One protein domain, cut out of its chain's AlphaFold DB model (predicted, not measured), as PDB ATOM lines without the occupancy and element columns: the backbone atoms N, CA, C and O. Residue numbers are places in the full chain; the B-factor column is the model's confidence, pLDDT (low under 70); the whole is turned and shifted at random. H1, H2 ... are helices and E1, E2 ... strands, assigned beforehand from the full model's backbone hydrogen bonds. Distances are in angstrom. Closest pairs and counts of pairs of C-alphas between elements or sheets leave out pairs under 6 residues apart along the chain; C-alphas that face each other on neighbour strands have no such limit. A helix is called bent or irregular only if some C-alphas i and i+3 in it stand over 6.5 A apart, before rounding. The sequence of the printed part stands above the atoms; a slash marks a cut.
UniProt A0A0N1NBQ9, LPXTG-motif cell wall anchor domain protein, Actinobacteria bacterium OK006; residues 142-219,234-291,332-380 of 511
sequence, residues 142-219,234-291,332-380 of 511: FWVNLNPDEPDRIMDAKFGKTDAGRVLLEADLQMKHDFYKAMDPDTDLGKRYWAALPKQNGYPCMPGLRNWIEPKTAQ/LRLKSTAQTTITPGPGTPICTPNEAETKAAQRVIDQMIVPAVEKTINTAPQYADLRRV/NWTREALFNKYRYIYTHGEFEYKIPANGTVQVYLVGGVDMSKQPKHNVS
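This is residues 142 to 219, 234 to 291 and 332 to 380 of the 511 residues of the protein "LPXTG-motif cell wall anchor domain protein" of Actinobacteria bacterium OK006 (UniProt A0A0N1NBQ9). A twisted four-stranded sheet is covered on one face by helices: H1 runs slantwise over E1, E6 and E2, and the bent helix H3 follows the edge strand E3. H4 and H5 pack on H1, H2 sits at the last residues of H1, and the short strands E4 and E5 and the strand E7 lie away from the sheet. These are two layers, H1, H3a and H3b on one face of a sheet. The 185 printed residues hold, in order, E1 H1 H2 E2 E3 H3 H4 H5 E4 E5 E6 E7; the sheet, E1 E6 E2 E3, is mixed, and so is the class, helices and strands. The whole is compact, with a radius of gyration of the C-alphas of 16.8 A and spans of 49 by 43 by 29 A.

Find C-alpha 143 at (355.910, 429.636, 325.029), where E1, residues 143 to 146, begins. Its sheet goes on with E6, residues 365 to 370, E2, 209 to 215, 19.7 A long, and E3, 234 to 240, 20.5 A. H1, residues 163 to 183, runs 30.2 A from (360.755, 427.211, 312.720). H3, residues 257 to 281, was assigned as one helix by its hydrogen bonds but is bent, C-alphas 269 and 272 being 6.7 A apart; its arms are H3a, 257 to 269, 18.4 A, and H3b, 272 to 281. Look next for H2, 188 to 196, H4, 283 to 291, irregular with C-alphas 284 and 287 7.4 A apart, and H5, 335 to 348, 19.6 A. E4, 353 to 355, and E5, 359 to 361, precede E6; E7, 376 to 378, ends at (346.341, 407.056, 327.107).

E1 and E6 are antiparallel, with N 146 and O 367 at 2.7 A; E6 and E2 are parallel, N 211 and O 366 at 2.8 A; E2 and E3 are antiparallel, N 210 and O 239 at 2.8 A. H1 has a height over the sheet of 8.4 A; its closest C-alphas to E6 are Asp 172 and Gly 368, 5.2 A. H3b, over E3, is on the same face as H1 and touches it, Phe 179 to Val 275 at 6.1 A between C-alphas, at a steep tilt of 46 degrees, opposite ways. H3a is over E3 too, with C-alphas 239 and 264 6.8 A apart. The hub H1 also touches H2, C-alphas 183 and 190 at 4.3 A, H4, 167 and 288 at 6.0 A, and H5, 173 and 342 at 7.0 A. H4 and H5 only graze the sheet. Every O i to N i+4 pair is within hydrogen-bond range in H1, H3a, H3b and H5; H2 has 4 of 5 and H4 3 of 5. E4 and E5 meet only at a point, C-alphas 354 and 360 at 5.2 A, and E7 pairs with no named strand.

The farthest C-alphas, Asn 358 and Ser 380, are 56.8 A apart. Residues 220 to 233 and 292 to 331 are not printed, with C-alpha gaps of 11.8 A and 20.2 A. The links E1 to H1, H2 to E2 and E3 to H3 are long. The mean pLDDT of the printed part is 91.8; residues 248 to 251, 351 to 352 and 354 to 362 are under 70.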
ATOM      1  N   PHE A 142     358.838 426.648 326.029       98.38
ATOM      2  CA  PHE A 142     357.880 426.362 324.951       98.38
ATOM      3  C   PHE A 142     356.686 427.316 324.934       98.38
ATOM      4  O   PHE A 142     355.543 426.890 324.796       98.38
ATOM      5  N   TRP A 143     356.942 428.611 325.073       98.62
ATOM      6  CA  TRP A 143     355.910 429.636 325.029       98.62
ATOM      7  C   TRP A 143     356.375 430.863 324.245       98.62
ATOM      8  O   TRP A 143     357.570 431.115 324.070       98.62
ATOM      9  N   VAL A 144     355.392 431.620 323.773       98.75
ATOM     10  CA  VAL A 144     355.546 432.912 323.102       98.75
ATOM     11  C   VAL A 144     354.503 433.887 323.639       98.75
ATOM     12  O   VAL A 144     353.458 433.453 324.127       98.75
ATOM     13  N   ASN A 145     354.768 435.187 323.561       98.25
ATOM     14  CA  ASN A 145     353.921 436.224 324.139       98.25
ATOM     15  C   ASN A 145     354.046 437.541 323.349       98.25
ATOM     16  O   ASN A 145     355.106 438.161 323.310       98.25
ATOM     17  N   LEU A 146     352.949 437.989 322.740       98.06
ATOM     18  CA  LEU A 146     352.775 439.334 322.202       98.06
ATOM     19  C   LEU A 146     351.990 440.180 323.214       98.06
ATOM     20  O   LEU A 146     350.763 440.107 323.317       98.06
ATOM     21  N   ASN A 147     352.721 440.997 323.969       96.31
ATOM     22  CA  ASN A 147     352.200 441.988 324.907       96.31
ATOM     23  C   ASN A 147     353.072 443.254 324.789       96.31
ATOM     24  O   ASN A 147     354.283 443.140 324.977       96.31
ATOM     25  N   PRO A 148     352.526 444.439 324.442       94.94
ATOM     26  CA  PRO A 148     353.339 445.635 324.199       94.94
ATOM     27  C   PRO A 148     354.116 446.104 325.437       94.94
ATOM     28  O   PRO A 148     355.155 446.742 325.276       94.94
ATOM     29  N   ASP A 149     353.643 445.752 326.635       96.00
ATOM     30  CA  ASP A 149     354.274 446.087 327.916       96.00
ATOM     31  C   ASP A 149     355.435 445.147 328.284       96.00
ATOM     32  O   ASP A 149     356.145 445.396 329.253       96.00
ATOM     33  N   GLU A 150     355.635 444.055 327.537       96.00
ATOM     34  CA  GLU A 150     356.635 443.026 327.846       96.00
ATOM     35  C   GLU A 150     357.602 442.751 326.665       96.00
ATOM     36  O   GLU A 150     357.745 441.597 326.246       96.00
ATOM     37  N   PRO A 151     358.292 443.772 326.110       95.75
ATOM     38  CA  PRO A 151     359.159 443.622 324.932       95.75
ATOM     39  C   PRO A 151     360.337 442.657 325.142       95.75
ATOM     40  O   PRO A 151     360.771 442.001 324.199       95.75
ATOM     41  N   ASP A 152     360.824 442.505 326.375       95.88
ATOM     42  CA  ASP A 152     361.897 441.557 326.712       95.88
ATOM     43  C   ASP A 152     361.392 440.114 326.908       95.88
ATOM     44  O   ASP A 152     362.175 439.165 326.985       95.88
ATOM     45  N   ARG A 153     360.066 439.920 326.953       96.69
ATOM     46  CA  ARG A 153     359.391 438.647 327.237       96.69
ATOM     47  C   ARG A 153     358.584 438.164 326.026       96.69
ATOM     48  O   ARG A 153     357.456 437.701 326.173       96.69
ATOM     49  N   ILE A 154     359.162 438.251 324.826       98.38
ATOM     50  CA  ILE A 154     358.533 437.736 323.596       98.38
ATOM     51  C   ILE A 154     358.548 436.202 323.580       98.38
ATOM     52  O   ILE A 154     357.520 435.571 323.368       98.38
ATOM     53  N   MET A 155     359.726 435.604 323.774       98.56
ATOM     54  CA  MET A 155     359.983 434.155 323.809       98.56
ATOM     55  C   MET A 155     361.463 433.895 324.133       98.56
ATOM     56  O   MET A 155     362.290 434.806 324.010       98.56
ATOM     57  N   ASP A 156     361.826 432.650 324.449       98.56
ATOM     58  CA  ASP A 156     363.231 432.237 324.590       98.56
ATOM     59  C   ASP A 156     364.061 432.514 323.315       98.56
ATOM     60  O   ASP A 156     363.628 432.268 322.186       98.56
ATOM     61  N   ALA A 157     365.283 433.027 323.493       97.94
ATOM     62  CA  ALA A 157     366.137 433.493 322.399       97.94
ATOM     63  C   ALA A 157     366.759 432.370 321.545       97.94
ATOM     64  O   ALA A 157     367.195 432.629 320.421       97.94
ATOM     65  N   LYS A 158     366.822 431.129 322.047       98.38
ATOM     66  CA  LYS A 158     367.199 429.953 321.250       98.38
ATOM     67  C   LYS A 158     365.977 429.407 320.525       98.38
ATOM     68  O   LYS A 158     366.057 429.154 319.327       98.38
ATOM     69  N   PHE A 159     364.836 429.309 321.207       98.69
ATOM     70  CA  PHE A 159     363.579 428.882 320.590       98.69
ATOM     71  C   PHE A 159     363.187 429.789 319.407       98.69
ATOM     72  O   PHE A 159     362.820 429.291 318.343       98.69
ATOM     73  N   GLY A 160     363.395 431.104 319.538       98.06
ATOM     74  CA  GLY A 160     363.184 432.101 318.478       98.06
ATOM     75  C   GLY A 160     364.102 431.993 317.253       98.06
ATOM     76  O   GLY A 160     363.917 432.746 316.305       98.06
ATOM     77  N   LYS A 161     365.068 431.063 317.237       98.25
ATOM     78  CA  LYS A 161     365.911 430.750 316.065       98.25
ATOM     79  C   LYS A 161     365.438 429.512 315.293       98.25
ATOM     80  O   LYS A 161     366.132 429.074 314.378       98.25
ATOM     81  N   THR A 162     364.284 428.948 315.653       98.75
ATOM     82  CA  THR A 162     363.732 427.709 315.080       98.75
ATOM     83  C   THR A 162     362.401 427.962 314.377       98.75
ATOM     84  O   THR A 162     361.632 428.840 314.780       98.75
ATOM     85  N   ASP A 163     362.074 427.152 313.367       98.69
ATOM     86  CA  ASP A 163     360.755 427.211 312.720       98.69
ATOM     87  C   ASP A 163     359.599 426.881 313.682       98.69
ATOM     88  O   ASP A 163     358.517 427.442 313.539       98.69
ATOM     89  N   ALA A 164     359.815 426.038 314.701       98.69
ATOM     90  CA  ALA A 164     358.797 425.760 315.719       98.69
ATOM     91  C   ALA A 164     358.460 427.013 316.544       98.69
ATOM     92  O   ALA A 164     357.287 427.338 316.729       98.69
ATOM     93  N   GLY A 165     359.483 427.753 316.982       98.75
ATOM     94  CA  GLY A 165     359.312 429.014 317.701       98.75
ATOM     95  C   GLY A 165     358.641 430.097 316.855       98.75
ATOM     96  O   GLY A 165     357.727 430.773 317.330       98.75
ATOM     97  N   ARG A 166     359.029 430.204 315.577       98.81
ATOM     98  CA  ARG A 166     358.369 431.079 314.598       98.81
ATOM     99  C   ARG A 166     356.884 430.754 314.444       98.81
ATOM    100  O   ARG A 166     356.059 431.655 314.556       98.81
ATOM    101  N   VAL A 167     356.543 429.484 314.212       98.88
ATOM    102  CA  VAL A 167     355.153 429.039 314.006       98.88
ATOM    103  C   VAL A 167     354.272 429.367 315.212       98.88
ATOM    104  O   VAL A 167     353.132 429.783 315.023       98.88
ATOM    105  N   LEU A 168     354.784 429.241 316.442       98.88
ATOM    106  CA  LEU A 168     354.042 429.660 317.633       98.88
ATOM    107  C   LEU A 168     353.780 431.177 317.646       98.88
ATOM    108  O   LEU A 168     352.647 431.588 317.889       98.88
ATOM    109  N   LEU A 169     354.794 432.010 317.381       98.81
ATOM    110  CA  LEU A 169     354.655 433.472 317.453       98.81
ATOM    111  C   LEU A 169     353.788 434.041 316.312       98.81
ATOM    112  O   LEU A 169     353.002 434.962 316.526       98.81
ATOM    113  N   GLU A 170     353.875 433.464 315.112       98.81
ATOM    114  CA  GLU A 170     352.969 433.778 313.998       98.81
ATOM    115  C   GLU A 170     351.524 433.371 314.297       98.81
ATOM    116  O   GLU A 170     350.600 434.136 314.015       98.81
ATOM    117  N   ALA A 171     351.318 432.198 314.904       98.81
ATOM    118  CA  ALA A 171     349.988 431.739 315.279       98.81
ATOM    119  C   ALA A 171     349.337 432.616 316.359       98.81
ATOM    120  O   ALA A 171     348.119 432.780 316.333       98.81
ATOM    121  N   ASP A 172     350.115 433.206 317.271       98.50
ATOM    122  CA  ASP A 172     349.589 434.166 318.246       98.50
ATOM    123  C   ASP A 172     349.064 435.449 317.575       98.50
ATOM    124  O   ASP A 172     347.948 435.895 317.851       98.50
ATOM    125  N   LEU A 173     349.830 436.021 316.638       97.69
ATOM    126  CA  LEU A 173     349.381 437.188 315.872       97.69
ATOM    127  C   LEU A 173     348.133 436.856 315.036       97.69
ATOM    128  O   LEU A 173     347.150 437.596 315.055       97.69
ATOM    129  N   GLN A 174     348.133 435.702 314.364       98.06
ATOM    130  CA  GLN A 174     346.990 435.230 313.582       98.06
ATOM    131  C   GLN A 174     345.740 434.989 314.450       98.06
ATOM    132  O   GLN A 174     344.628 435.305 314.023       98.06
ATOM    133  N   MET A 175     345.910 434.499 315.682       98.12
ATOM    134  CA  MET A 175     344.824 434.301 316.647       98.12
ATOM    135  C   MET A 175     344.211 435.622 317.091       98.12
ATOM    136  O   MET A 175     342.987 435.716 317.146       98.12
ATOM    137  N   LYS A 176     345.018 436.668 317.297       95.12
ATOM    138  CA  LYS A 176     344.507 438.021 317.560       95.12
ATOM    139  C   LYS A 176     343.659 438.531 316.385       95.12
ATOM    140  O   LYS A 176     342.539 438.983 316.611       95.12
ATOM    141  N   HIS A 177     344.114 438.363 315.137       95.06
ATOM    142  CA  HIS A 177     343.326 438.736 313.950       95.06
ATOM    143  C   HIS A 177     342.006 437.956 313.833       95.06
ATOM    144  O   HIS A 177     340.975 438.530 313.491       95.06
ATOM    145  N   ASP A 178     342.011 436.647 314.094       96.19
ATOM    146  CA  ASP A 178     340.796 435.830 313.992       96.19
ATOM    147  C   ASP A 178     339.835 436.061 315.177       96.19
ATOM    148  O   ASP A 178     338.621 435.932 315.013       96.19
ATOM    149  N   PHE A 179     340.344 436.491 316.337       95.12
ATOM    150  CA  PHE A 179     339.542 436.968 317.468       95.12
ATOM    151  C   PHE A 179     338.868 438.309 317.159       95.12
ATOM    152  O   PHE A 179     337.675 438.452 317.418       95.12
ATOM    153  N   TYR A 180     339.577 439.247 316.518       91.25
ATOM    154  CA  TYR A 180     338.983 440.478 315.989       91.25
ATOM    155  C   TYR A 180     337.854 440.179 314.986       91.25
ATOM    156  O   TYR A 180     336.721 440.602 315.198       91.25
ATOM    157  N   LYS A 181     338.093 439.339 313.969       92.94
ATOM    158  CA  LYS A 181     337.046 438.933 313.002       92.94
ATOM    159  C   LYS A 181     335.822 438.285 313.657       92.94
ATOM    160  O   LYS A 181     334.710 438.466 313.180       92.94
ATOM    161  N   ALA A 182     335.998 437.525 314.738       95.25
ATOM    162  CA  ALA A 182     334.875 436.923 315.463       95.25
ATOM    163  C   ALA A 182     334.001 437.962 316.198       95.25
ATOM    164  O   ALA A 182     332.830 437.693 316.471       95.25
ATOM    165  N   MET A 183     334.557 439.138 316.500       91.44
ATOM    166  CA  MET A 183     333.870 440.277 317.117       91.44
ATOM    167  C   MET A 183     333.304 441.267 316.089       91.44
ATOM    168  O   MET A 183     332.609 442.195 316.486       91.44
ATOM    169  N   ASP A 184     333.571 441.098 314.793       90.25
ATOM    170  CA  ASP A 184     333.194 442.050 313.742       90.25
ATOM    171  C   ASP A 184     331.669 442.325 313.728       90.25
ATOM    172  O   ASP A 184     330.888 441.395 313.473       90.25
ATOM    173  N   PRO A 185     331.216 443.570 314.006       89.25
ATOM    174  CA  PRO A 185     329.804 443.932 314.118       89.25
ATOM    175  C   PRO A 185     329.021 443.828 312.803       89.25
ATOM    176  O   PRO A 185     327.792 443.846 312.855       89.25
ATOM    177  N   ASP A 186     329.669 443.667 311.647       89.75
ATOM    178  CA  ASP A 186     328.961 443.389 310.393       89.75
ATOM    179  C   ASP A 186     328.533 441.907 310.296       89.75
ATOM    180  O   ASP A 186     327.585 441.564 309.577       89.75
ATOM    181  N   THR A 187     329.133 441.023 311.104       93.75
ATOM    182  CA  THR A 187     328.800 439.588 311.180       93.75
ATOM    183  C   THR A 187     327.688 439.277 312.187       93.75
ATOM    184  O   THR A 187     327.525 439.935 313.213       93.75
ATOM    185  N   ASP A 188     326.945 438.190 311.967       96.12
ATOM    186  CA  ASP A 188     325.869 437.765 312.881       96.12
ATOM    187  C   ASP A 188     326.373 437.233 314.234       96.12
ATOM    188  O   ASP A 188     325.594 437.101 315.185       96.12
ATOM    189  N   LEU A 189     327.666 436.912 314.352       96.69
ATOM    190  CA  LEU A 189     328.295 436.635 315.643       96.69
ATOM    191  C   LEU A 189     328.595 437.943 316.380       96.69
ATOM    192  O   LEU A 189     328.130 438.103 317.509       96.69
ATOM    193  N   GLY A 190     329.279 438.885 315.724       94.06
ATOM    194  CA  GLY A 190     329.639 440.176 316.305       94.06
ATOM    195  C   GLY A 190     328.428 441.015 316.711       94.06
ATOM    196  O   GLY A 190     328.397 441.516 317.832       94.06
ATOM    197  N   LYS A 191     327.366 441.083 315.891       93.25
ATOM    198  CA  LYS A 191     326.103 441.775 316.251       93.25
ATOM    199  C   LYS A 191     325.548 441.297 317.591       93.25
ATOM    200  O   LYS A 191     325.211 442.104 318.456       93.25
ATOM    201  N   ARG A 192     325.469 439.975 317.776       96.00
ATOM    202  CA  ARG A 192     324.974 439.372 319.022       96.00
ATOM    203  C   ARG A 192     325.967 439.557 320.171       96.00
ATOM    204  O   ARG A 192     325.528 439.776 321.293       96.00
ATOM    205  N   TYR A 193     327.270 439.495 319.896       95.06
ATOM    206  CA  TYR A 193     328.331 439.728 320.877       95.06
ATOM    207  C   TYR A 193     328.249 441.146 321.464       95.06
ATOM    208  O   TYR A 193     328.057 441.298 322.669       95.06
ATOM    209  N   TRP A 194     328.287 442.183 320.621       91.56
ATOM    210  CA  TRP A 194     328.203 443.583 321.055       91.56
ATOM    211  C   TRP A 194     326.872 443.918 321.737       91.56
ATOM    212  O   TRP A 194     326.843 444.731 322.660       91.56
ATOM    213  N   ALA A 195     325.772 443.275 321.328       92.56
ATOM    214  CA  ALA A 195     324.475 443.432 321.981       92.56
ATOM    215  C   ALA A 195     324.408 442.795 323.384       92.56
ATOM    216  O   ALA A 195     323.635 443.273 324.216       92.56
ATOM    217  N   ALA A 196     325.192 441.739 323.640       95.88
ATOM    218  CA  ALA A 196     325.194 440.976 324.890       95.88
ATOM    219  C   ALA A 196     326.170 441.505 325.959       95.88
ATOM    220  O   ALA A 196     326.052 441.124 327.125       95.88
ATOM    221  N   LEU A 197     327.123 442.367 325.590       93.94
ATOM    222  CA  LEU A 197     328.045 442.996 326.540       93.94
ATOM    223  C   LEU A 197     327.308 443.870 327.578       93.94
ATOM    224  O   LEU A 197     326.274 444.470 327.259       93.94
ATOM    225  N   PRO A 198     327.843 443.994 328.812       94.00
ATOM    226  CA  PRO A 198     327.345 444.972 329.777       94.00
ATOM    227  C   PRO A 198     327.514 446.389 329.215       94.00
ATOM    228  O   PRO A 198     328.356 446.623 328.346       94.00
ATOM    229  N   LYS A 199     326.705 447.341 329.693       90.25
ATOM    230  CA  LYS A 199     326.661 448.696 329.132       90.25
ATOM    231  C   LYS A 199     326.891 449.767 330.187       90.25
ATOM    232  O   LYS A 199     326.171 449.802 331.180       90.25
ATOM    233  N   GLN A 200     327.803 450.693 329.902       88.31
ATOM    234  CA  GLN A 200     327.963 451.946 330.643       88.31
ATOM    235  C   GLN A 200     327.417 453.094 329.787       88.31
ATOM    236  O   GLN A 200     327.742 453.204 328.608       88.31
ATOM    237  N   ASN A 201     326.545 453.935 330.352       84.25
ATOM    238  CA  ASN A 201     325.912 455.069 329.652       84.25
ATOM    239  C   ASN A 201     325.216 454.703 328.315       84.25
ATOM    240  O   ASN A 201     325.099 455.537 327.423       84.25
ATOM    241  N   GLY A 202     324.754 453.453 328.172       81.94
ATOM    242  CA  GLY A 202     324.138 452.916 326.949       81.94
ATOM    243  C   GLY A 202     325.109 452.254 325.958       81.94
ATOM    244  O   GLY A 202     324.657 451.533 325.067       81.94
ATOM    245  N   TYR A 203     326.419 452.421 326.146       82.75
ATOM    246  CA  TYR A 203     327.479 451.914 325.271       82.75
ATOM    247  C   TYR A 203     328.019 450.560 325.761       82.75
ATOM    248  O   TYR A 203     328.158 450.392 326.974       82.75
ATOM    249  N   PRO A 204     328.324 449.590 324.873       88.19
ATOM    250  CA  PRO A 204     328.975 448.337 325.259       88.19
ATOM    251  C   PRO A 204     330.277 448.592 326.021       88.19
ATOM    252  O   PRO A 204     331.037 449.480 325.656       88.19
ATOM    253  N   CYS A 205     330.542 447.799 327.054       87.50
ATOM    254  CA  CYS A 205     331.698 447.954 327.924       87.50
ATOM    255  C   CYS A 205     332.398 446.606 328.143       87.50
ATOM    256  O   CYS A 205     331.757 445.584 328.394       87.50
ATOM    257  N   MET A 206     333.726 446.593 328.026       88.19
ATOM    258  CA  MET A 206     334.565 445.411 328.215       88.19
ATOM    259  C   MET A 206     336.006 445.812 328.582       88.19
ATOM    260  O   MET A 206     336.437 446.907 328.217       88.19
ATOM    261  N   PRO A 207     336.759 444.952 329.290       87.75
ATOM    262  CA  PRO A 207     338.175 445.179 329.571       87.75
ATOM    263  C   PRO A 207     339.051 444.886 328.340       87.75
ATOM    264  O   PRO A 207     338.613 444.237 327.388       87.75
ATOM    265  N   GLY A 208     340.327 445.281 328.400       88.19
ATOM    266  CA  GLY A 208     341.368 444.684 327.554       88.19
ATOM    267  C   GLY A 208     341.508 443.182 327.834       88.19
ATOM    268  O   GLY A 208     341.161 442.715 328.923       88.19
ATOM    269  N   LEU A 209     341.986 442.407 326.854       91.94
ATOM    270  CA  LEU A 209     341.984 440.942 326.924       91.94
ATOM    271  C   LEU A 209     343.369 440.334 326.703       91.94
ATOM    272  O   LEU A 209     344.101 440.725 325.796       91.94
ATOM    273  N   ARG A 210     343.678 439.293 327.479       95.62
ATOM    274  CA  ARG A 210     344.768 438.349 327.228       95.62
ATOM    275  C   ARG A 210     344.188 437.058 326.665       95.62
ATOM    276  O   ARG A 210     343.476 436.350 327.372       95.62
ATOM    277  N   ASN A 211     344.559 436.720 325.436       97.12
ATOM    278  CA  ASN A 211     344.163 435.484 324.767       97.12
ATOM    279  C   ASN A 211     345.383 434.609 324.478       97.12
ATOM    280  O   ASN A 211     346.389 435.111 323.980       97.12
ATOM    281  N   TRP A 212     345.320 433.308 324.759       98.44
ATOM    282  CA  TRP A 212     346.411 432.400 324.399       98.44
ATOM    283  C   TRP A 212     345.943 431.012 323.979       98.44
ATOM    284  O   TRP A 212     344.936 430.500 324.469       98.44
ATOM    285  N   ILE A 213     346.697 430.405 323.066       98.81
ATOM    286  CA  ILE A 213     346.503 429.013 322.657       98.81
ATOM    287  C   ILE A 213     347.330 428.111 323.577       98.81
ATOM    288  O   ILE A 213     348.494 428.397 323.849       98.81
ATOM    289  N   GLU A 214     346.757 426.999 324.024       98.44
ATOM    290  CA  GLU A 214     347.462 425.975 324.802       98.44
ATOM    291  C   GLU A 214     346.982 424.558 324.426       98.44
ATOM    292  O   GLU A 214     345.851 424.387 323.961       98.44
ATOM    293  N   PRO A 215     347.796 423.511 324.637       98.31
ATOM    294  CA  PRO A 215     347.370 422.121 324.538       98.31
ATOM    295  C   PRO A 215     346.124 421.796 325.367       98.31
ATOM    296  O   PRO A 215     346.085 421.973 326.589       98.31
ATOM    297  N   LYS A 216     345.118 421.216 324.708       97.00
ATOM    298  CA  LYS A 216     344.082 420.418 325.372       97.00
ATOM    299  C   LYS A 216     344.615 418.986 325.529       97.00
ATOM    300  O   LYS A 216     345.679 418.652 325.017       97.00
ATOM    301  N   THR A 217     343.932 418.133 326.287       97.56
ATOM    302  CA  THR A 217     344.420 416.770 326.554       97.56
ATOM    303  C   THR A 217     344.494 415.936 325.273       97.56
ATOM    304  O   THR A 217     343.456 415.498 324.770       97.56
ATOM    305  N   ALA A 218     345.711 415.667 324.792       98.00
ATOM    306  CA  ALA A 218     345.947 414.807 323.636       98.00
ATOM    307  C   ALA A 218     345.434 413.386 323.906       98.00
ATOM    308  O   ALA A 218     345.696 412.819 324.974       98.00
ATOM    309  N   GLN A 219     344.743 412.795 322.934       98.00
ATOM    310  CA  GLN A 219     344.373 411.383 322.968       98.00
ATOM    311  C   GLN A 219     345.473 410.580 322.284       98.00
ATOM    312  O   GLN A 219     345.804 410.817 321.123       98.00
ATOM    313  N   LEU A 234     343.773 421.737 320.277       98.62
ATOM    314  CA  LEU A 234     344.214 422.983 320.895       98.62
ATOM    315  C   LEU A 234     343.042 423.654 321.609       98.62
ATOM    316  O   LEU A 234     341.903 423.592 321.144       98.62
ATOM    317  N   ARG A 235     343.322 424.301 322.739       98.44
ATOM    318  CA  ARG A 235     342.372 425.109 323.503       98.44
ATOM    319  C   ARG A 235     342.714 426.584 323.353       98.44
ATOM    320  O   ARG A 235     343.886 426.947 323.430       98.44
ATOM    321  N   LEU A 236     341.696 427.426 323.209       98.69
ATOM    322  CA  LEU A 236     341.842 428.867 323.391       98.69
ATOM    323  C   LEU A 236     341.475 429.246 324.829       98.69
ATOM    324  O   LEU A 236     340.486 428.778 325.394       98.69
ATOM    325  N   LYS A 237     342.280 430.118 325.422       98.19
ATOM    326  CA  LYS A 237     342.027 430.766 326.705       98.19
ATOM    327  C   LYS A 237     341.866 432.264 326.505       98.19
ATOM    328  O   LYS A 237     342.537 432.843 325.656       98.19
ATOM    329  N   SER A 238     341.008 432.871 327.318       97.50
ATOM    330  CA  SER A 238     340.803 434.314 327.401       97.50
ATOM    331  C   SER A 238     340.700 434.730 328.870       97.50
ATOM    332  O   SER A 238     340.223 433.954 329.700       97.50
ATOM    333  N   THR A 239     341.171 435.929 329.200       95.75
ATOM    334  CA  THR A 239     340.921 436.608 330.479       95.75
ATOM    335  C   THR A 239     341.040 438.116 330.289       95.75
ATOM    336  O   THR A 239     341.802 438.577 329.438       95.75
ATOM    337  N   ALA A 240     340.363 438.894 331.129       93.31
ATOM    338  CA  ALA A 240     340.637 440.317 331.279       93.31
ATOM    339  C   ALA A 240     342.117 440.561 331.645       93.31
ATOM    340  O   ALA A 240     342.648 439.910 332.548       93.31
ATOM    341  N   GLN A 241     342.767 441.505 330.963       90.88
ATOM    342  CA  GLN A 241     344.087 442.039 331.309       90.88
ATOM    343  C   GLN A 241     344.155 443.526 330.928       90.88
ATOM    344  O   GLN A 241     343.843 443.906 329.800       90.88
ATOM    345  N   THR A 242     344.611 444.364 331.857       86.38
ATOM    346  CA  THR A 242     344.956 445.769 331.602       86.38
ATOM    347  C   THR A 242     346.382 445.896 331.072       86.38
ATOM    348  O   THR A 242     347.273 445.173 331.522       86.38
ATOM    349  N   THR A 243     346.603 446.850 330.172       87.44
ATOM    350  CA  THR A 243     347.923 447.250 329.667       87.44
ATOM    351  C   THR A 243     348.244 448.690 330.058       87.44
ATOM    352  O   THR A 243     347.345 449.479 330.352       87.44
ATOM    353  N   ILE A 244     349.533 449.026 330.072       88.81
ATOM    354  CA  ILE A 244     350.045 450.384 330.303       88.81
ATOM    355  C   ILE A 244     350.265 451.097 328.962       88.81
ATOM    356  O   ILE A 244     350.009 452.295 328.848       88.81
ATOM    357  N   THR A 245     350.712 450.372 327.932       87.31
ATOM    358  CA  THR A 245     350.853 450.909 326.576       87.31
ATOM    359  C   THR A 245     349.480 451.318 326.034       87.31
ATOM    360  O   THR A 245     348.601 450.458 325.924       87.31
ATOM    361  N   PRO A 246     349.282 452.591 325.641       80.50
ATOM    362  CA  PRO A 246     348.040 453.022 325.020       80.50
ATOM    363  C   PRO A 246     347.904 452.419 323.616       80.50
ATOM    364  O   PRO A 246     348.855 452.424 322.829       80.50
ATOM    365  N   GLY A 247     346.707 451.925 323.298       75.56
ATOM    366  CA  GLY A 247     346.277 451.738 321.912       75.56
ATOM    367  C   GLY A 247     345.770 453.055 321.296       75.56
ATOM    368  O   GLY A 247     345.767 454.085 321.977       75.56
ATOM    369  N   PRO A 248     345.349 453.059 320.021       69.12
ATOM    370  CA  PRO A 248     344.834 454.256 319.371       69.12
ATOM    371  C   PRO A 248     343.461 454.670 319.899       69.12
ATOM    372  O   PRO A 248     342.530 453.873 320.002       69.12
ATOM    373  N   GLY A 249     343.303 455.971 320.130       67.94
ATOM    374  CA  GLY A 249     342.037 456.554 320.561       67.94
ATOM    375  C   GLY A 249     341.738 456.335 322.045       67.94
ATOM    376  O   GLY A 249     342.633 456.159 322.872       67.94
ATOM    377  N   THR A 250     340.458 456.414 322.394       67.06
ATOM    378  CA  THR A 250     339.993 456.396 323.787       67.06
ATOM    379  C   THR A 250     339.562 454.980 324.190       67.06
ATOM    380  O   THR A 250     338.860 454.328 323.415       67.06
ATOM    381  N   PRO A 251     339.916 454.487 325.396       68.75
ATOM    382  CA  PRO A 251     339.376 453.234 325.920       68.75
ATOM    383  C   PRO A 251     337.841 453.221 325.930       68.75
ATOM    384  O   PRO A 251     337.215 454.221 326.272       68.75
ATOM    385  N   ILE A 252     337.250 452.067 325.601       72.56
ATOM    386  CA  ILE A 252     335.790 451.861 325.511       72.56
ATOM    387  C   ILE A 252     335.072 452.324 326.786       72.56
ATOM    388  O   ILE A 252     334.043 452.993 326.737       72.56
ATOM    389  N   CYS A 253     335.611 451.916 327.933       82.88
ATOM    390  CA  CYS A 253     335.106 452.196 329.267       82.88
ATOM    391  C   CYS A 253     336.161 451.786 330.308       82.88
ATOM    392  O   CYS A 253     337.168 451.155 329.972       82.88
ATOM    393  N   THR A 254     335.871 452.045 331.584       87.06
ATOM    394  CA  THR A 254     336.566 451.416 332.716       87.06
ATOM    395  C   THR A 254     335.565 450.503 333.432       87.06
ATOM    396  O   THR A 254     334.774 450.997 334.241       87.06
ATOM    397  N   PRO A 255     335.521 449.192 333.120       89.62
ATOM    398  CA  PRO A 255     334.560 448.279 333.729       89.62
ATOM    399  C   PRO A 255     334.901 448.022 335.199       89.62
ATOM    400  O   PRO A 255     336.061 447.817 335.557       89.62
ATOM    401  N   ASN A 256     333.879 447.944 336.049       93.44
ATOM    402  CA  ASN A 256     334.029 447.406 337.398       93.44
ATOM    403  C   ASN A 256     334.171 445.866 337.376       93.44
ATOM    404  O   ASN A 256     334.121 445.220 336.326       93.44
ATOM    405  N   GLU A 257     334.348 445.242 338.543       94.88
ATOM    406  CA  GLU A 257     334.551 443.790 338.650       94.88
ATOM    407  C   GLU A 257     333.347 442.967 338.144       94.88
ATOM    408  O   GLU A 257     333.520 441.938 337.485       94.88
ATOM    409  N   ALA A 258     332.117 443.416 338.414       96.06
ATOM    410  CA  ALA A 258     330.901 442.726 337.989       96.06
ATOM    411  C   ALA A 258     330.696 442.824 336.469       96.06
ATOM    412  O   ALA A 258     330.338 441.831 335.831       96.06
ATOM    413  N   GLU A 259     330.987 443.988 335.882       95.38
ATOM    414  CA  GLU A 259     330.983 444.214 334.432       95.38
ATOM    415  C   GLU A 259     332.088 443.410 333.740       95.38
ATOM    416  O   GLU A 259     331.819 442.721 332.762       95.38
ATOM    417  N   THR A 260     333.299 443.394 334.301       95.19
ATOM    418  CA  THR A 260     334.421 442.565 333.832       95.19
ATOM    419  C   THR A 260     334.034 441.085 333.794       95.19
ATOM    420  O   THR A 260     334.186 440.421 332.769       95.19
ATOM    421  N   LYS A 261     333.441 440.569 334.881       96.81
ATOM    422  CA  LYS A 261     332.924 439.192 334.954       96.81
ATOM    423  C   LYS A 261     331.766 438.937 333.982       96.81
ATOM    424  O   LYS A 261     331.621 437.814 333.507       96.81
ATOM    425  N   ALA A 262     330.928 439.934 333.695       97.06
ATOM    426  CA  ALA A 262     329.847 439.814 332.718       97.06
ATOM    427  C   ALA A 262     330.381 439.762 331.279       97.06
ATOM    428  O   ALA A 262     330.033 438.834 330.550       97.06
ATOM    429  N   ALA A 263     331.274 440.680 330.903       95.62
ATOM    430  CA  ALA A 263     331.932 440.698 329.599       95.62
ATOM    431  C   ALA A 263     332.718 439.399 329.342       95.62
ATOM    432  O   ALA A 263     332.576 438.805 328.274       95.62
ATOM    433  N   GLN A 264     333.457 438.891 330.339       96.94
ATOM    434  CA  GLN A 264     334.181 437.621 330.210       96.94
ATOM    435  C   GLN A 264     333.242 436.444 329.902       96.94
ATOM    436  O   GLN A 264     333.532 435.661 329.005       96.94
ATOM    437  N   ARG A 265     332.072 436.349 330.558       98.06
ATOM    438  CA  ARG A 265     331.084 435.295 330.245       98.06
ATOM    439  C   ARG A 265     330.594 435.362 328.797       98.06
ATOM    440  O   ARG A 265     330.421 434.316 328.181       98.06
ATOM    441  N   VAL A 266     330.387 436.563 328.253       98.00
ATOM    442  CA  VAL A 266     329.982 436.753 326.847       98.00
ATOM    443  C   VAL A 266     331.102 436.295 325.902       98.00
ATOM    444  O   VAL A 266     330.844 435.556 324.952       98.00
ATOM    445  N   ILE A 267     332.353 436.661 326.193       97.38
ATOM    446  CA  ILE A 267     333.542 436.238 325.435       97.38
ATOM    447  C   ILE A 267     333.693 434.709 325.443       97.38
ATOM    448  O   ILE A 267     333.815 434.101 324.376       97.38
ATOM    449  N   ASP A 268     333.619 434.086 326.622       98.12
ATOM    450  CA  ASP A 268     333.783 432.641 326.817       98.12
ATOM    451  C   ASP A 268     332.676 431.821 326.132       98.12
ATOM    452  O   ASP A 268     332.921 430.709 325.663       98.12
ATOM    453  N   GLN A 269     331.453 432.358 326.061       98.25
ATOM    454  CA  GLN A 269     330.305 431.687 325.441       98.25
ATOM    455  C   GLN A 269     330.224 431.885 323.922       98.25
ATOM    456  O   GLN A 269     329.680 431.024 323.230       98.25
ATOM    457  N   MET A 270     330.723 433.009 323.394       98.31
ATOM    458  CA  MET A 270     330.476 433.411 322.003       98.31
ATOM    459  C   MET A 270     331.734 433.459 321.137       98.31
ATOM    460  O   MET A 270     331.721 432.938 320.022       98.31
ATOM    461  N   ILE A 271     332.812 434.069 321.632       97.75
ATOM    462  CA  ILE A 271     334.025 434.327 320.844       97.75
ATOM    463  C   ILE A 271     335.008 433.165 320.974       97.75
ATOM    464  O   ILE A 271     335.449 432.616 319.963       97.75
ATOM    465  N   VAL A 272     335.300 432.730 322.205       98.44
ATOM    466  CA  VAL A 272     336.273 431.656 322.468       98.44
ATOM    467  C   VAL A 272     335.954 430.366 321.692       98.44
ATOM    468  O   VAL A 272     336.864 429.860 321.033       98.44
ATOM    469  N   PRO A 273     334.705 429.851 321.641       98.56
ATOM    470  CA  PRO A 273     334.403 428.621 320.903       98.56
ATOM    471  C   PRO A 273     334.523 428.781 319.380       98.56
ATOM    472  O   PRO A 273     334.901 427.835 318.686       98.56
ATOM    473  N   ALA A 274     334.219 429.970 318.848       98.56
ATOM    474  CA  ALA A 274     334.331 430.261 317.421       98.56
ATOM    475  C   ALA A 274     335.802 430.306 316.974       98.56
ATOM    476  O   ALA A 274     336.166 429.699 315.966       98.56
ATOM    477  N   VAL A 275     336.662 430.965 317.756       98.62
ATOM    478  CA  VAL A 275     338.098 431.066 317.463       98.62
ATOM    479  C   VAL A 275     338.823 429.744 317.770       98.62
ATOM    480  O   VAL A 275     339.643 429.324 316.957       98.62
ATOM    481  N   GLU A 276     338.473 429.014 318.843       98.75
ATOM    482  CA  GLU A 276     338.992 427.653 319.112       98.75
ATOM    483  C   GLU A 276     338.687 426.704 317.943       98.75
ATOM    484  O   GLU A 276     339.567 425.955 317.509       98.75
ATOM    485  N   LYS A 277     337.478 426.770 317.365       98.56
ATOM    486  CA  LYS A 277     337.146 426.011 316.152       98.56
ATOM    487  C   LYS A 277     338.074 426.386 314.992       98.56
ATOM    488  O   LYS A 277     338.671 425.492 314.399       98.56
ATOM    489  N   THR A 278     338.252 427.678 314.707       98.62
ATOM    490  CA  THR A 278     339.156 428.161 313.645       98.62
ATOM    491  C   THR A 278     340.597 427.677 313.851       98.62
ATOM    492  O   THR A 278     341.196 427.158 312.909       98.62
ATOM    493  N   ILE A 279     341.131 427.744 315.075       98.62
ATOM    494  CA  ILE A 279     342.471 427.236 315.428       98.62
ATOM    495  C   ILE A 279     342.603 425.732 315.136       98.62
ATOM    496  O   ILE A 279     343.634 425.275 314.634       98.62
ATOM    497  N   ASN A 280     341.560 424.945 315.407       98.38
ATOM    498  CA  ASN A 280     341.595 423.496 315.210       98.38
ATOM    499  C   ASN A 280     341.317 423.058 313.759       98.38
ATOM    500  O   ASN A 280     341.856 422.039 313.335       98.38
ATOM    501  N   THR A 281     340.528 423.805 312.975       97.12
ATOM    502  CA  THR A 281     340.104 423.365 311.629       97.12
ATOM    503  C   THR A 281     340.719 424.139 310.467       97.12
ATOM    504  O   THR A 281     340.863 423.580 309.383       97.12
ATOM    505  N   ALA A 282     341.061 425.418 310.631       98.12
ATOM    506  CA  ALA A 282     341.398 426.267 309.490       98.12
ATOM    507  C   ALA A 282     342.834 426.010 308.964       98.12
ATOM    508  O   ALA A 282     343.716 425.641 309.758       98.12
ATOM    509  N   PRO A 283     343.102 426.177 307.649       96.50
ATOM    510  CA  PRO A 283     344.407 425.871 307.054       96.50
ATOM    511  C   PRO A 283     345.571 426.705 307.601       96.50
ATOM    512  O   PRO A 283     346.670 426.173 307.741       96.50
ATOM    513  N   GLN A 284     345.347 427.969 307.980       97.38
ATOM    514  CA  GLN A 284     346.411 428.853 308.479       97.38
ATOM    515  C   GLN A 284     347.039 428.382 309.806       97.38
ATOM    516  O   GLN A 284     348.176 428.730 310.099       97.38
ATOM    517  N   TYR A 285     346.350 427.523 310.566       98.50
ATOM    518  CA  TYR A 285     346.877 426.896 311.788       98.50
ATOM    519  C   TYR A 285     347.396 425.465 311.574       98.50
ATOM    520  O   TYR A 285     347.772 424.802 312.541       98.50
ATOM    521  N   ALA A 286     347.433 424.951 310.340       98.12
ATOM    522  CA  ALA A 286     347.866 423.574 310.085       98.12
ATOM    523  C   ALA A 286     349.314 423.318 310.543       98.12
ATOM    524  O   ALA A 286     349.606 422.254 311.084       98.12
ATOM    525  N   ASP A 287     350.199 424.306 310.401       98.38
ATOM    526  CA  ASP A 287     351.585 424.199 310.865       98.38
ATOM    527  C   ASP A 287     351.699 424.279 312.396       98.38
ATOM    528  O   ASP A 287     352.506 423.552 312.970       98.38
ATOM    529  N   LEU A 288     350.835 425.042 313.083       98.81
ATOM    530  CA  LEU A 288     350.748 425.012 314.550       98.81
ATOM    531  C   LEU A 288     350.334 423.622 315.052       98.81
ATOM    532  O   LEU A 288     350.935 423.101 315.992       98.81
ATOM    533  N   ARG A 289     349.337 423.001 314.405       98.50
ATOM    534  CA  ARG A 289     348.872 421.649 314.752       98.50
ATOM    535  C   ARG A 289     349.974 420.606 314.545       98.50
ATOM    536  O   ARG A 289     350.241 419.852 315.472       98.50
ATOM    537  N   ARG A 290     350.704 420.641 313.419       98.12
ATOM    538  CA  ARG A 290     351.911 419.809 313.186       98.12
ATOM    539  C   ARG A 290     352.950 419.953 314.290       98.12
ATOM    540  O   ARG A 290     353.478 418.967 314.798       98.12
ATOM    541  N   VAL A 291     353.261 421.198 314.637       98.44
ATOM    542  CA  VAL A 291     354.267 421.545 315.643       98.44
ATOM    543  C   VAL A 291     353.837 421.039 317.028       98.44
ATOM    544  O   VAL A 291     354.664 420.470 317.742       98.44
ATOM    545  N   ASN A 332     365.378 434.992 307.231       96.69
ATOM    546  CA  ASN A 332     365.436 436.403 307.620       96.69
ATOM    547  C   ASN A 332     364.337 436.798 308.628       96.69
ATOM    548  O   ASN A 332     364.189 437.978 308.942       96.69
ATOM    549  N   TRP A 333     363.525 435.846 309.098       98.25
ATOM    550  CA  TRP A 333     362.494 436.102 310.098       98.25
ATOM    551  C   TRP A 333     363.131 436.395 311.461       98.25
ATOM    552  O   TRP A 333     364.073 435.715 311.869       98.25
ATOM    553  N   THR A 334     362.591 437.368 312.198       98.00
ATOM    554  CA  THR A 334     362.983 437.630 313.589       98.00
ATOM    555  C   THR A 334     361.757 437.853 314.468       98.00
ATOM    556  O   THR A 334     360.760 438.452 314.046       98.00
ATOM    557  N   ARG A 335     361.840 437.399 315.725       97.50
ATOM    558  CA  ARG A 335     360.789 437.613 316.734       97.50
ATOM    559  C   ARG A 335     360.589 439.107 317.016       97.50
ATOM    560  O   ARG A 335     359.465 439.535 317.246       97.50
ATOM    561  N   GLU A 336     361.656 439.901 316.926       97.88
ATOM    562  CA  GLU A 336     361.652 441.354 317.098       97.88
ATOM    563  C   GLU A 336     360.904 442.060 315.956       97.88
ATOM    564  O   GLU A 336     360.128 442.977 316.214       97.88
ATOM    565  N   ALA A 337     361.064 441.624 314.700       98.00
ATOM    566  CA  ALA A 337     360.314 442.186 313.574       98.00
ATOM    567  C   ALA A 337     358.812 441.875 313.677       98.00
ATOM    568  O   ALA A 337     357.984 442.760 313.449       98.00
ATOM    569  N   LEU A 338     358.449 440.648 314.074       98.06
ATOM    570  CA  LEU A 338     357.047 440.284 314.299       98.06
ATOM    571  C   LEU A 338     356.462 441.037 315.504       98.06
ATOM    572  O   LEU A 338     355.372 441.595 315.390       98.06
ATOM    573  N   PHE A 339     357.198 441.147 316.613       98.19
ATOM    574  CA  PHE A 339     356.786 441.951 317.765       98.19
ATOM    575  C   PHE A 339     356.598 443.430 317.404       98.19
ATOM    576  O   PHE A 339     355.602 444.024 317.801       98.19
ATOM    577  N   ASN A 340     357.489 444.018 316.601       97.25
ATOM    578  CA  ASN A 340     357.341 445.397 316.130       97.25
ATOM    579  C   ASN A 340     356.116 445.567 315.221       97.25
ATOM    580  O   ASN A 340     355.382 446.541 315.380       97.25
ATOM    581  N   LYS A 341     355.833 444.603 314.328       96.06
ATOM    582  CA  LYS A 341     354.589 444.580 313.538       96.06
ATOM    583  C   LYS A 341     353.357 444.521 314.447       96.06
ATOM    584  O   LYS A 341     352.431 445.307 314.271       96.06
ATOM    585  N   TYR A 342     353.358 443.625 315.433       95.38
ATOM    586  CA  TYR A 342     352.290 443.515 316.424       95.38
ATOM    587  C   TYR A 342     352.116 444.812 317.227       95.38
ATOM    588  O   TYR A 342     350.999 445.294 317.365       95.38
ATOM    589  N   ARG A 343     353.205 445.413 317.718       94.00
ATOM    590  CA  ARG A 343     353.171 446.667 318.480       94.00
ATOM    591  C   ARG A 343     352.660 447.826 317.626       94.00
ATOM    592  O   ARG A 343     351.935 448.668 318.144       94.00
ATOM    593  N   TYR A 344     352.981 447.857 316.332       92.44
ATOM    594  CA  TYR A 344     352.396 448.810 315.389       92.44
ATOM    595  C   TYR A 344     350.878 448.611 315.265       92.44
ATOM    596  O   TYR A 344     350.140 449.545 315.552       92.44
ATOM    597  N   ILE A 345     350.410 447.391 314.973       90.12
ATOM    598  CA  ILE A 345     348.974 447.036 314.946       90.12
ATOM    599  C   ILE A 345     348.278 447.416 316.264       90.12
ATOM    600  O   ILE A 345     347.191 447.984 316.250       90.12
ATOM    601  N   TYR A 346     348.922 447.166 317.405       88.75
ATOM    602  CA  TYR A 346     348.398 447.479 318.732       88.75
ATOM    603  C   TYR A 346     348.248 448.988 318.982       88.75
ATOM    604  O   TYR A 346     347.319 449.395 319.668       88.75
ATOM    605  N   THR A 347     349.167 449.812 318.462       87.94
ATOM    606  CA  THR A 347     349.256 451.264 318.750       87.94
ATOM    607  C   THR A 347     348.699 452.167 317.652       87.94
ATOM    608  O   THR A 347     348.438 453.334 317.922       87.94
ATOM    609  N   HIS A 348     348.509 451.643 316.438       85.50
ATOM    610  CA  HIS A 348     347.949 452.361 315.281       85.50
ATOM    611  C   HIS A 348     346.600 451.788 314.816       85.50
ATOM    612  O   HIS A 348     345.849 452.487 314.144       85.50
ATOM    613  N   GLY A 349     346.258 450.567 315.242       78.56
ATOM    614  CA  GLY A 349     345.029 449.881 314.868       78.56
ATOM    615  C   GLY A 349     345.150 449.162 313.522       78.56
ATOM    616  O   GLY A 349     345.841 449.601 312.607       78.56
ATOM    617  N   GLU A 350     344.457 448.032 313.407       76.94
ATOM    618  CA  GLU A 350     344.221 447.323 312.134       76.94
ATOM    619  C   GLU A 350     342.722 447.048 311.916       76.94
ATOM    620  O   GLU A 350     342.266 446.934 310.782       76.94
ATOM    621  N   PHE A 351     341.938 447.000 313.002       69.56
ATOM    622  CA  PHE A 351     340.503 446.730 312.996       69.56
ATOM    623  C   PHE A 351     339.762 447.888 313.673       69.56
ATOM    624  O   PHE A 351     339.853 448.064 314.888       69.56
ATOM    625  N   GLU A 352     339.021 448.671 312.889       67.50
ATOM    626  CA  GLU A 352     338.137 449.731 313.382       67.50
ATOM    627  C   GLU A 352     336.675 449.283 313.320       67.50
ATOM    628  O   GLU A 352     336.150 449.003 312.241       67.50
ATOM    629  N   TYR A 353     335.984 449.260 314.464       71.81
ATOM    630  CA  TYR A 353     334.568 448.901 314.515       71.81
ATOM    631  C   TYR A 353     333.673 450.134 314.567       71.81
ATOM    632  O   TYR A 353     333.724 450.920 315.516       71.81
ATOM    633  N   LYS A 354     332.775 450.252 313.584       65.00
ATOM    634  CA  LYS A 354     331.656 451.200 313.618       65.00
ATOM    635  C   LYS A 354     330.548 450.635 314.497       65.00
ATOM    636  O   LYS A 354     329.636 449.968 314.016       65.00
ATOM    637  N   ILE A 355     330.631 450.887 315.799       64.94
ATOM    638  CA  ILE A 355     329.567 450.489 316.722       64.94
ATOM    639  C   ILE A 355     328.431 451.524 316.634       64.94
ATOM    640  O   ILE A 355     328.723 452.719 316.578       64.94
ATOM    641  N   PRO A 356     327.138 451.126 316.648       52.47
ATOM    642  CA  PRO A 356     325.992 452.047 316.542       52.47
ATOM    643  C   PRO A 356     325.831 453.085 317.671       52.47
ATOM    644  O   PRO A 356     324.756 453.660 317.827       52.47
ATOM    645  N   ALA A 357     326.848 453.278 318.508       50.28
ATOM    646  CA  ALA A 357     326.789 454.041 319.737       50.28
ATOM    647  C   ALA A 357     328.195 454.629 320.040       50.28
ATOM    648  O   ALA A 357     329.101 453.897 320.423       50.28
ATOM    649  N   ASN A 358     328.353 455.951 319.853       50.19
ATOM    650  CA  ASN A 358     329.560 456.776 320.088       50.19
ATOM    651  C   ASN A 358     330.875 456.408 319.360       50.19
ATOM    652  O   ASN A 358     331.967 456.580 319.896       50.19
ATOM    653  N   GLY A 359     330.787 456.062 318.073       58.38
ATOM    654  CA  GLY A 359     331.927 456.153 317.149       58.38
ATOM    655  C   GLY A 359     332.803 454.901 317.074       58.38
ATOM    656  O   GLY A 359     332.322 453.783 317.260       58.38
ATOM    657  N   THR A 360     334.077 455.089 316.714       58.47
ATOM    658  CA  THR A 360     335.019 453.983 316.501       58.47
ATOM    659  C   THR A 360     335.499 453.424 317.835       58.47
ATOM    660  O   THR A 360     336.239 454.080 318.566       58.47
ATOM    661  N   VAL A 361     335.103 452.189 318.130       62.62
ATOM    662  CA  VAL A 361     335.520 451.450 319.326       62.62
ATOM    663  C   VAL A 361     336.675 450.516 318.981       62.62
ATOM    664  O   VAL A 361     336.605 449.771 318.002       62.62
ATOM    665  N   GLN A 362     337.718 450.529 319.812       64.75
ATOM    666  CA  GLN A 362     338.892 449.674 319.654       64.75
ATOM    667  C   GLN A 362     338.976 448.600 320.738       64.75
ATOM    668  O   GLN A 362     338.780 448.865 321.923       64.75
ATOM    669  N   VAL A 363     339.288 447.376 320.313       70.38
ATOM    670  CA  VAL A 363     339.535 446.223 321.184       70.38
ATOM    671  C   VAL A 363     341.036 445.960 321.209       70.38
ATOM    672  O   VAL A 363     341.675 445.974 320.162       70.38
ATOM    673  N   TYR A 364     341.594 445.673 322.387       73.69
ATOM    674  CA  TYR A 364     343.021 445.397 322.555       73.69
ATOM    675  C   TYR A 364     343.253 443.968 323.038       73.69
ATOM    676  O   TYR A 364     342.735 443.571 324.085       73.69
ATOM    677  N   LEU A 365     344.052 443.211 322.282       82.06
ATOM    678  CA  LEU A 365     344.349 441.806 322.554       82.06
ATOM    679  C   LEU A 365     345.850 441.590 322.756       82.06
ATOM    680  O   LEU A 365     346.634 441.741 321.819       82.06
ATOM    681  N   VAL A 366     346.236 441.157 323.953       87.75
ATOM    682  CA  VAL A 366     347.577 440.645 324.281       87.75
ATOM    683  C   VAL A 366     347.540 439.120 324.423       87.75
ATOM    684  O   VAL A 366     346.479 438.505 324.327       87.75
ATOM    685  N   GLY A 367     348.680 438.468 324.646       92.62
ATOM    686  CA  GLY A 367     348.742 437.052 325.035       92.62
ATOM    687  C   GLY A 367     349.710 436.250 324.178       92.62
ATOM    688  O   GLY A 367     350.763 436.788 323.876       92.62
ATOM    689  N   GLY A 368     349.427 434.988 323.842       96.62
ATOM    690  CA  GLY A 368     350.491 434.093 323.365       96.62
ATOM    691  C   GLY A 368     350.096 432.705 322.855       96.62
ATOM    692  O   GLY A 368     348.934 432.387 322.614       96.62
ATOM    693  N   VAL A 369     351.097 431.828 322.782       98.50
ATOM    694  CA  VAL A 369     350.913 430.371 322.708       98.50
ATOM    695  C   VAL A 369     351.788 429.730 323.780       98.50
ATOM    696  O   VAL A 369     352.969 430.059 323.865       98.50
ATOM    697  N   ASP A 370     351.236 428.824 324.585       98.50
ATOM    698  CA  ASP A 370     351.948 428.099 325.644       98.50
ATOM    699  C   ASP A 370     351.828 426.581 325.431       98.50
ATOM    700  O   ASP A 370     350.764 425.993 325.604       98.50
ATOM    701  N   MET A 371     352.942 425.955 325.051       98.00
ATOM    702  CA  MET A 371     353.127 424.513 324.835       98.00
ATOM    703  C   MET A 371     354.049 423.888 325.904       98.00
ATOM    704  O   MET A 371     354.552 422.771 325.721       98.00
ATOM    705  N   SER A 372     354.305 424.594 327.016       96.81
ATOM    706  CA  SER A 372     355.145 424.098 328.120       96.81
ATOM    707  C   SER A 372     354.549 422.850 328.769       96.81
ATOM    708  O   SER A 372     355.252 421.878 329.060       96.81
ATOM    709  N   LYS A 373     353.221 422.840 328.914       95.19
ATOM    710  CA  LYS A 373     352.427 421.715 329.408       95.19
ATOM    711  C   LYS A 373     351.987 420.826 328.254       95.19
ATOM    712  O   LYS A 373     351.601 421.307 327.196       95.19
ATOM    713  N   GLN A 374     351.950 419.520 328.497       92.25
ATOM    714  CA  GLN A 374     351.429 418.551 327.537       92.25
ATOM    715  C   GLN A 374     350.503 417.533 328.224       92.25
ATOM    716  O   GLN A 374     350.902 416.389 328.457       92.25
ATOM    717  N   PRO A 375     349.258 417.920 328.557       94.44
ATOM    718  CA  PRO A 375     348.266 416.977 329.059       94.44
ATOM    719  C   PRO A 375     348.017 415.874 328.019       94.44
ATOM    720  O   PRO A 375     347.818 416.144 326.833       94.44
ATOM    721  N   LYS A 376     348.036 414.618 328.470       95.12
ATOM    722  CA  LYS A 376     347.971 413.423 327.619       95.12
ATOM    723  C   LYS A 376     347.106 412.361 328.293       95.12
ATOM    724  O   LYS A 376     347.296 412.077 329.470       95.12
ATOM    725  N   HIS A 377     346.188 411.755 327.549       97.31
ATOM    726  CA  HIS A 377     345.353 410.648 328.005       97.31
ATOM    727  C   HIS A 377     345.620 409.411 327.139       97.31
ATOM    728  O   HIS A 377     345.426 409.438 325.923       97.31
ATOM    729  N   ASN A 378     346.084 408.331 327.772       96.94
ATOM    730  CA  ASN A 378     346.341 407.056 327.107       96.94
ATOM    731  C   ASN A 378     345.038 406.246 327.053       96.94
ATOM    732  O   ASN A 378     344.578 405.738 328.076       96.94
ATOM    733  N   VAL A 379     344.426 406.135 325.873       97.00
ATOM    734  CA  VAL A 379     343.163 405.411 325.707       97.00
ATOM    735  C   VAL A 379     343.334 403.925 326.047       97.00
ATOM    736  O   VAL A 379     344.376 403.307 325.795       97.00
ATOM    737  N   SER A 380     342.294 403.328 326.634       97.06
ATOM    738  CA  SER A 380     342.329 401.919 327.036       97.06
ATOM    739  C   SER A 380     342.504 400.998 325.826       97.06
ATOM    740  O   SER A 380     342.007 401.288 324.735       97.06
TER     741      SER A 380